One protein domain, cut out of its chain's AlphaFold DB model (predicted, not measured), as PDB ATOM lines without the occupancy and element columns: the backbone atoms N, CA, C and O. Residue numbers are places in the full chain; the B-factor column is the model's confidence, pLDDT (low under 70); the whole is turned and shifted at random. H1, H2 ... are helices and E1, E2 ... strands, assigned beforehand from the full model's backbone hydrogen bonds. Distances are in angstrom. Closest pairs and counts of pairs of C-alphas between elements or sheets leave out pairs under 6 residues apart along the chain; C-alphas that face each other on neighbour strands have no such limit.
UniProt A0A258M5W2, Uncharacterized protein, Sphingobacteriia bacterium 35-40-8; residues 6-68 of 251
ATOM      1  N   TYR A   6      -0.236 -47.947  48.753       95.12
ATOM      2  CA  TYR A   6      -0.176 -48.546  50.084       95.12
ATOM      3  C   TYR A   6       1.041 -49.470  50.261       95.12
ATOM      4  O   TYR A   6       1.609 -49.535  51.360       95.12
ATOM      5  N   GLN A   7       1.454 -50.185  49.206       94.69
ATOM      6  CA  GLN A   7       2.626 -51.063  49.244       94.69
ATOM      7  C   GLN A   7       3.921 -50.249  49.245       94.69
ATOM      8  O   GLN A   7       4.844 -50.580  49.988       94.69
ATOM      9  N   TYR A   8       3.974 -49.154  48.482       92.12
ATOM     10  CA  TYR A   8       5.091 -48.212  48.518       92.12
ATOM     11  C   TYR A   8       5.299 -47.620  49.919       92.12
ATOM     12  O   TYR A   8       6.398 -47.712  50.470       92.12
ATOM     13  N   TYR A   9       4.243 -47.126  50.568       94.12
ATOM     14  CA  TYR A   9       4.331 -46.628  51.945       94.12
ATOM     15  C   TYR A   9       4.702 -47.722  52.953       94.12
ATOM     16  O   TYR A   9       5.430 -47.474  53.917       94.12
ATOM     17  N   ARG A  10       4.276 -48.965  52.713       94.31
ATOM     18  CA  ARG A  10       4.712 -50.115  53.513       94.31
ATOM     19  C   ARG A  10       6.203 -50.415  53.332       94.31
ATOM     20  O   ARG A  10       6.852 -50.816  54.298       94.31
ATOM     21  N   ASP A  11       6.767 -50.198  52.149       91.44
ATOM     22  CA  ASP A  11       8.210 -50.302  51.920       91.44
ATOM     23  C   ASP A  11       8.985 -49.136  52.553       91.44
ATOM     24  O   ASP A  11      10.055 -49.365  53.126       91.44
ATOM     25  N   LEU A  12       8.431 -47.917  52.554       90.81
ATOM     26  CA  LEU A  12       8.984 -46.791  53.319       90.81
ATOM     27  C   LEU A  12       9.011 -47.096  54.820       90.81
ATOM     28  O   LEU A  12      10.034 -46.893  55.469       90.81
ATOM     29  N   TYR A  13       7.934 -47.665  55.365       92.75
ATOM     30  CA  TYR A  13       7.880 -48.119  56.756       92.75
ATOM     31  C   TYR A  13       9.004 -49.112  57.098       92.75
ATOM     32  O   TYR A  13       9.682 -48.948  58.113       92.75
ATOM     33  N   LYS A  14       9.233 -50.126  56.252       90.81
ATOM     34  CA  LYS A  14      10.296 -51.125  56.476       90.81
ATOM     35  C   LYS A  14      11.695 -50.504  56.459       90.81
ATOM     36  O   LYS A  14      12.582 -51.001  57.149       90.81
ATOM     37  N   ASN A  15      11.888 -49.450  55.668       87.69
ATOM     38  CA  ASN A  15      13.193 -48.835  55.439       87.69
ATOM     39  C   ASN A  15      13.474 -47.596  56.296       87.69
ATOM     40  O   ASN A  15      14.627 -47.181  56.364       87.69
ATOM     41  N   ALA A  16      12.466 -47.021  56.950       89.38
ATOM     42  CA  ALA A  16      12.643 -45.870  57.823       89.38
ATOM     43  C   ALA A  16      13.424 -46.240  59.091       89.38
ATOM     44  O   ALA A  16      13.133 -47.244  59.743       89.38
ATOM     45  N   SER A  17      14.366 -45.394  59.497       88.56
ATOM     46  CA  SER A  17      15.131 -45.580  60.739       88.56
ATOM     47  C   SER A  17      14.410 -45.000  61.958       88.56
ATOM     48  O   SER A  17      14.521 -45.529  63.060       88.56
ATOM     49  N   SER A  18      13.648 -43.916  61.776       92.12
ATOM     50  CA  SER A  18      12.968 -43.210  62.870       92.12
ATOM     51  C   SER A  18      11.651 -43.895  63.272       92.12
ATOM     52  O   SER A  18      10.801 -44.101  62.402       92.12
ATOM     53  N   PRO A  19      11.410 -44.168  64.573       92.62
ATOM     54  CA  PRO A  19      10.137 -44.716  65.053       92.62
ATOM     55  C   PRO A  19       8.924 -43.846  64.703       92.62
ATOM     56  O   PRO A  19       7.869 -44.373  64.359       92.62
ATOM     57  N   ILE A  20       9.086 -42.520  64.723       95.19
ATOM     58  CA  ILE A  20       8.023 -41.567  64.371       95.19
ATOM     59  C   ILE A  20       7.676 -41.698  62.885       95.19
ATOM     60  O   ILE A  20       6.508 -41.856  62.533       95.19
ATOM     61  N   LYS A  21       8.690 -41.712  62.007       92.81
ATOM     62  CA  LYS A  21       8.480 -41.929  60.565       92.81
ATOM     63  C   LYS A  21       7.870 -43.299  60.284       92.81
ATOM     64  O   LYS A  21       6.994 -43.406  59.435       92.81
ATOM     65  N   LYS A  22       8.287 -44.339  61.015       95.12
ATOM     66  CA  LYS A  22       7.677 -45.669  60.925       95.12
ATOM     67  C   LYS A  22       6.186 -45.625  61.258       95.12
ATOM     68  O   LYS A  22       5.383 -46.094  60.459       95.12
ATOM     69  N   ALA A  23       5.808 -45.048  62.398       95.62
ATOM     70  CA  ALA A  23       4.402 -44.929  62.782       95.62
ATOM     71  C   ALA A  23       3.589 -44.170  61.721       95.62
ATOM     72  O   ALA A  23       2.523 -44.635  61.320       95.62
ATOM     73  N   TYR A  24       4.139 -43.065  61.204       96.69
ATOM     74  CA  TYR A  24       3.541 -42.299  60.113       96.69
ATOM     75  C   TYR A  24       3.341 -43.143  58.845       96.69
ATOM     76  O   TYR A  24       2.208 -43.327  58.414       96.69
ATOM     77  N   TYR A  25       4.404 -43.733  58.283       96.50
ATOM     78  CA  TYR A  25       4.308 -44.511  57.041       96.50
ATOM     79  C   TYR A  25       3.405 -45.738  57.169       96.50
ATOM     80  O   TYR A  25       2.727 -46.113  56.215       96.50
ATOM     81  N   TRP A  26       3.370 -46.359  58.347       96.81
ATOM     82  CA  TRP A  26       2.452 -47.455  58.616       96.81
ATOM     83  C   TRP A  26       0.994 -46.991  58.617       96.81
ATOM     84  O   TRP A  26       0.150 -47.644  58.004       96.81
ATOM     85  N   ASN A  27       0.700 -45.863  59.269       96.94
ATOM     86  CA  ASN A  27      -0.644 -45.298  59.280       96.94
ATOM     87  C   ASN A  27      -1.086 -44.896  57.867       96.94
ATOM     88  O   ASN A  27      -2.141 -45.333  57.413       96.94
ATOM     89  N   GLU A  28      -0.240 -44.162  57.142       97.50
ATOM     90  CA  GLU A  28      -0.489 -43.775  55.750       97.50
ATOM     91  C   GLU A  28      -0.708 -44.991  54.848       97.50
ATOM     92  O   GLU A  28      -1.664 -45.016  54.083       97.50
ATOM     93  N   SER A  29       0.088 -46.057  54.993       97.12
ATOM     94  CA  SER A  29      -0.128 -47.306  54.250       97.12
ATOM     95  C   SER A  29      -1.527 -47.888  54.500       97.12
ATOM     96  O   SER A  29      -2.205 -48.306  53.562       97.12
ATOM     97  N   ARG A  30      -2.023 -47.886  55.744       97.50
ATOM     98  CA  ARG A  30      -3.380 -48.382  56.051       97.50
ATOM     99  C   ARG A  30      -4.468 -47.485  55.462       97.50
ATOM    100  O   ARG A  30      -5.459 -48.003  54.945       97.50
ATOM    101  N   LEU A  31      -4.290 -46.166  55.541       97.62
ATOM    102  CA  LEU A  31      -5.226 -45.188  54.985       97.62
ATOM    103  C   LEU A  31      -5.289 -45.284  53.457       97.62
ATOM    104  O   LEU A  31      -6.385 -45.392  52.906       97.62
ATOM    105  N   LEU A  32      -4.133 -45.344  52.794       96.81
ATOM    106  CA  LEU A  32      -4.016 -45.520  51.348       96.81
ATOM    107  C   LEU A  32      -4.655 -46.826  50.896       96.81
ATOM    108  O   LEU A  32      -5.466 -46.794  49.981       96.81
ATOM    109  N   LYS A  33      -4.427 -47.946  51.600       97.00
ATOM    110  CA  LYS A  33      -5.065 -49.222  51.238       97.00
ATOM    111  C   LYS A  33      -6.592 -49.116  51.231       97.00
ATOM    112  O   LYS A  33      -7.248 -49.617  50.322       97.00
ATOM    113  N   LYS A  34      -7.169 -48.453  52.240       96.19
ATOM    114  CA  LYS A  34      -8.619 -48.216  52.310       96.19
ATOM    115  C   LYS A  34      -9.088 -47.279  51.194       96.19
ATOM    116  O   LYS A  34     -10.155 -47.494  50.624       96.19
ATOM    117  N   TYR A  35      -8.322 -46.233  50.904       95.56
ATOM    118  CA  TYR A  35      -8.642 -45.270  49.855       95.56
ATOM    119  C   TYR A  35      -8.602 -45.904  48.457       95.56
ATOM    120  O   TYR A  35      -9.562 -45.773  47.705       95.56
ATOM    121  N   GLU A  36      -7.553 -46.666  48.148       94.88
ATOM    122  CA  GLU A  36      -7.386 -47.403  46.892       94.88
ATOM    123  C   GLU A  36      -8.501 -48.438  46.691       94.88
ATOM    124  O   GLU A  36      -9.117 -48.472  45.625       94.88
ATOM    125  N   ALA A  37      -8.863 -49.195  47.734       94.56
ATOM    126  CA  ALA A  37     -10.004 -50.114  47.688       94.56
ATOM    127  C   ALA A  37     -11.325 -49.392  47.362       94.56
ATOM    128  O   ALA A  37     -12.125 -49.869  46.562       94.56
ATOM    129  N   ASN A  38     -11.544 -48.206  47.939       94.25
ATOM    130  CA  ASN A  38     -12.731 -47.395  47.662       94.25
ATOM    131  C   ASN A  38     -12.742 -46.788  46.250       94.25
ATOM    132  O   ASN A  38     -13.808 -46.373  45.788       94.25
ATOM    133  N   LEU A  39     -11.583 -46.666  45.599       92.25
ATOM    134  CA  LEU A  39     -11.443 -46.124  44.248       92.25
ATOM    135  C   LEU A  39     -11.597 -47.187  43.158       92.25
ATOM    136  O   LEU A  39     -12.075 -46.851  42.078       92.25
ATOM    137  N   ALA A  40     -11.253 -48.445  43.439       91.75
ATOM    138  CA  ALA A  40     -11.163 -49.531  42.459       91.75
ATOM    139  C   ALA A  40     -12.396 -49.709  41.546       91.75
ATOM    140  O   ALA A  40     -12.252 -50.149  40.408       91.75
ATOM    141  N   GLY A  41     -13.597 -49.357  42.018       89.44
ATOM    142  CA  GLY A  41     -14.846 -49.437  41.247       89.44
ATOM    143  C   GLY A  41     -15.378 -48.107  40.698       89.44
ATOM    144  O   GLY A  41     -16.509 -48.075  40.227       89.44
ATOM    145  N   LYS A  42     -14.632 -47.001  40.812       92.75
ATOM    146  CA  LYS A  42     -15.139 -45.640  40.538       92.75
ATOM    147  C   LYS A  42     -14.593 -44.990  39.272       92.75
ATOM    148  O   LYS A  42     -15.104 -43.949  38.873       92.75
ATOM    149  N   ALA A  43     -13.553 -45.553  38.672       89.31
ATOM    150  CA  ALA A  43     -12.920 -45.000  37.485       89.31
ATOM    151  C   ALA A  43     -12.261 -46.103  36.655       89.31
ATOM    152  O   ALA A  43     -12.095 -47.233  37.117       89.31
ATOM    153  N   THR A  44     -11.871 -45.743  35.436       90.38
ATOM    154  CA  THR A  44     -10.891 -46.501  34.661       90.38
ATOM    155  C   THR A  44      -9.502 -46.054  35.082       90.38
ATOM    156  O   THR A  44      -9.221 -44.857  35.164       90.38
ATOM    157  N   PHE A  45      -8.628 -47.014  35.348       93.25
ATOM    158  CA  PHE A  45      -7.255 -46.760  35.741       93.25
ATOM    159  C   PHE A  45      -6.295 -47.247  34.666       93.25
ATOM    160  O   PHE A  45      -6.513 -48.263  34.014       93.25
ATOM    161  N   TRP A  46      -5.179 -46.542  34.537       93.50
ATOM    162  CA  TRP A  46      -4.039 -47.026  33.774       93.50
ATOM    163  C   TRP A  46      -2.851 -47.136  34.704       93.50
ATOM    164  O   TRP A  46      -2.364 -46.118  35.211       93.50
ATOM    165  N   GLY A  47      -2.442 -48.360  35.012       92.06
ATOM    166  CA  GLY A  47      -1.227 -48.598  35.776       92.06
ATOM    167  C   GLY A  47      -0.026 -48.694  34.853       92.06
ATOM    168  O   GLY A  47      -0.136 -49.061  33.687       92.06
ATOM    169  N   VAL A  48       1.136 -48.324  35.376       89.81
ATOM    170  CA  VAL A  48       2.360 -48.302  34.568       89.81
ATOM    171  C   VAL A  48       2.958 -49.700  34.385       89.81
ATOM    172  O   VAL A  48       3.616 -49.953  33.379       89.81
ATOM    173  N   LYS A  49       2.733 -50.602  35.346       88.56
ATOM    174  CA  LYS A  49       3.181 -51.997  35.306       88.56
ATOM    175  C   LYS A  49       1.997 -52.931  35.422       88.56
ATOM    176  O   LYS A  49       1.133 -52.717  36.272       88.56
ATOM    177  N   GLU A  50       2.057 -54.036  34.694       90.00
ATOM    178  CA  GLU A  50       1.034 -55.068  34.803       90.00
ATOM    179  C   GLU A  50       1.009 -55.746  36.179       90.00
ATOM    180  O   GLU A  50      -0.061 -55.950  36.738       90.00
ATOM    181  N   ALA A  51       2.167 -55.970  36.808       90.19
ATOM    182  CA  ALA A  51       2.209 -56.521  38.165       90.19
ATOM    183  C   ALA A  51       1.499 -55.626  39.200       90.19
ATOM    184  O   ALA A  51       0.892 -56.129  40.145       90.19
ATOM    185  N   ASP A  52       1.547 -54.301  39.023       91.31
ATOM    186  CA  ASP A  52       0.806 -53.380  39.885       91.31
ATOM    187  C   ASP A  52      -0.698 -53.458  39.557       91.31
ATOM    188  O   ASP A  52      -1.514 -53.494  40.477       91.31
ATOM    189  N   ASN A  53      -1.079 -53.567  38.275       93.38
ATOM    190  CA  ASN A  53      -2.475 -53.782  37.867       93.38
ATOM    191  C   ASN A  53      -3.068 -55.048  38.487       93.38
ATOM    192  O   ASN A  53      -4.179 -55.009  39.016       93.38
ATOM    193  N   ASP A  54      -2.313 -56.146  38.487       93.81
ATOM    194  CA  ASP A  54      -2.722 -57.415  39.083       93.81
ATOM    195  C   ASP A  54      -3.006 -57.290  40.575       93.81
ATOM    196  O   ASP A  54      -3.943 -57.912  41.074       93.81
ATOM    197  N   VAL A  55      -2.270 -56.447  41.302       93.88
ATOM    198  CA  VAL A  55      -2.598 -56.149  42.700       93.88
ATOM    199  C   VAL A  55      -3.974 -55.493  42.803       93.88
ATOM    200  O   VAL A  55      -4.781 -55.914  43.629       93.88
ATOM    201  N   TYR A  56      -4.295 -54.505  41.962       94.88
ATOM    202  CA  TYR A  56      -5.622 -53.877  41.994       94.88
ATOM    203  C   TYR A  56      -6.739 -54.839  41.579       94.88
ATOM    204  O   TYR A  56      -7.816 -54.815  42.185       94.88
ATOM    205  N   ARG A  57      -6.501 -55.702  40.587       95.38
ATOM    206  CA  ARG A  57      -7.472 -56.721  40.164       95.38
ATOM    207  C   ARG A  57      -7.730 -57.732  41.278       95.38
ATOM    208  O   ARG A  57      -8.883 -57.963  41.631       95.38
ATOM    209  N   HIS A  58      -6.674 -58.291  41.869       95.62
ATOM    210  CA  HIS A  58      -6.788 -59.364  42.857       95.62
ATOM    211  C   HIS A  58      -7.160 -58.873  44.261       95.62
ATOM    212  O   HIS A  58      -7.989 -59.496  44.919       95.62
ATOM    213  N   GLU A  59      -6.573 -57.773  44.744       95.56
ATOM    214  CA  GLU A  59      -6.818 -57.294  46.111       95.56
ATOM    215  C   GLU A  59      -8.036 -56.381  46.235       95.56
ATOM    216  O   GLU A  59      -8.664 -56.347  47.294       95.56
ATOM    217  N   PHE A  60      -8.361 -55.622  45.185       95.06
ATOM    218  CA  PHE A  60      -9.435 -54.628  45.229       95.06
ATOM    219  C   PHE A  60     -10.583 -54.922  44.259       95.06
ATOM    220  O   PHE A  60     -11.548 -54.158  44.216       95.06
ATOM    221  N   GLY A  61     -10.509 -56.010  43.484       94.56
ATOM    222  CA  GLY A  61     -11.540 -56.356  42.506       94.56
ATOM    223  C   GLY A  61     -11.690 -55.312  41.395       94.56
ATOM    224  O   GLY A  61     -12.774 -55.185  40.823       94.56
ATOM    225  N   CYS A  62     -10.641 -54.528  41.119       95.12
ATOM    226  CA  CYS A  62     -10.670 -53.502  40.082       95.12
ATOM    227  C   CYS A  62     -10.784 -54.168  38.707       95.12
ATOM    228  O   CYS A  62      -9.888 -54.900  38.302       95.12
ATOM    229  N   LYS A  63     -11.887 -53.929  37.992       92.88
ATOM    230  CA  LYS A  63     -12.124 -54.530  36.667       92.88
ATOM    231  C   LYS A  63     -11.604 -53.674  35.516       92.88
ATOM    232  O   LYS A  63     -11.243 -54.211  34.479       92.88
ATOM    233  N   ASN A  64     -11.564 -52.358  35.711       92.31
ATOM    234  CA  ASN A  64     -11.263 -51.389  34.661       92.31
ATOM    235  C   ASN A  64      -9.850 -50.839  34.860       92.31
ATOM    236  O   ASN A  64      -9.675 -49.668  35.201       92.31
ATOM    237  N   ILE A  65      -8.850 -51.707  34.710       94.62
ATOM    238  CA  ILE A  65      -7.444 -51.326  34.830       94.62
ATOM    239  C   ILE A  65      -6.579 -51.993  33.761       94.62
ATOM    240  O   ILE A  65      -6.575 -53.217  33.623       94.62
ATOM    241  N   GLU A  66      -5.830 -51.166  33.034       93.56
ATOM    242  CA  GLU A  66      -4.993 -51.576  31.901       93.56
ATOM    243  C   GLU A  66      -3.558 -51.050  32.030       93.56
ATOM    244  O   GLU A  66      -3.320 -50.002  32.638       93.56
ATOM    245  N   GLU A  67      -2.582 -51.755  31.446       93.06
ATOM    246  CA  GLU A  67      -1.192 -51.283  31.408       93.06
ATOM    247  C   GLU A  67      -1.021 -50.161  30.376       93.06
ATOM    248  O   GLU A  67      -1.253 -50.339  29.171       93.06
ATOM    249  N   LEU A  68      -0.525 -49.019  30.853       93.62
ATOM    250  CA  LEU A  68      -0.012 -47.917  30.049       93.62
ATOM    251  C   LEU A  68       1.398 -47.569  30.529       93.62
ATOM    252  O   LEU A  68       1.580 -46.852  31.516       93.62
TER     253      LEU A  68
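What this domain is: This is residues 6 to 68 of the 251 residues of an uncharacterized protein of Sphingobacteriia bacterium 35-40-8 (UniProt A0A258M5W2). A helical hairpin of H1 and the long H2 makes most of the length, and a small head at the end of H2 holds H3 packed on two short parallel strands, E1 and E2. The 63 printed residues hold H1, H2, E1, H3, E2 in that order, mostly helix. The whole is only just loose, close to compact, with a radius of gyration of the C-alphas of 13.2 A and spans of 38 by 21 by 15 A.

How they stand to each other: Start with H1, residues 6 to 15, which touches H2, residues 19 to 39, opposite ways at a shallow tilt of 12 degrees; their closest C-alphas, Tyr 6 and Ser 29, are 4.3 A apart. E1, residues 45 to 47, H3, residues 50 to 60, and E2, residues 65 to 67, form a strand-helix-strand unit, parallel strands joined through a helix, with a right-handed crossover. Between the strands, N 47 and O 66 are within hydrogen-bond range at 3.0 A. H3 is close to H2 but not clearly touching, about perpendicular at 79 degrees; their closest C-alphas, Ala 37 and Phe 60, are 5.2 A apart. In H1, H2 and H3 every O i to N i+4 pair is within hydrogen-bond range.

Where its parts are: Find C-alpha 6 at (-0.176, -48.546, 50.084), where H1 begins its 14.4 A; H2 runs 30.0 A to C-alpha 39 at (-11.443, -46.124, 44.248), and H3 14.8 A.

The domain as a whole: The printed part has no cut, its links are tight, and no printed residue is under 70 in pLDDT.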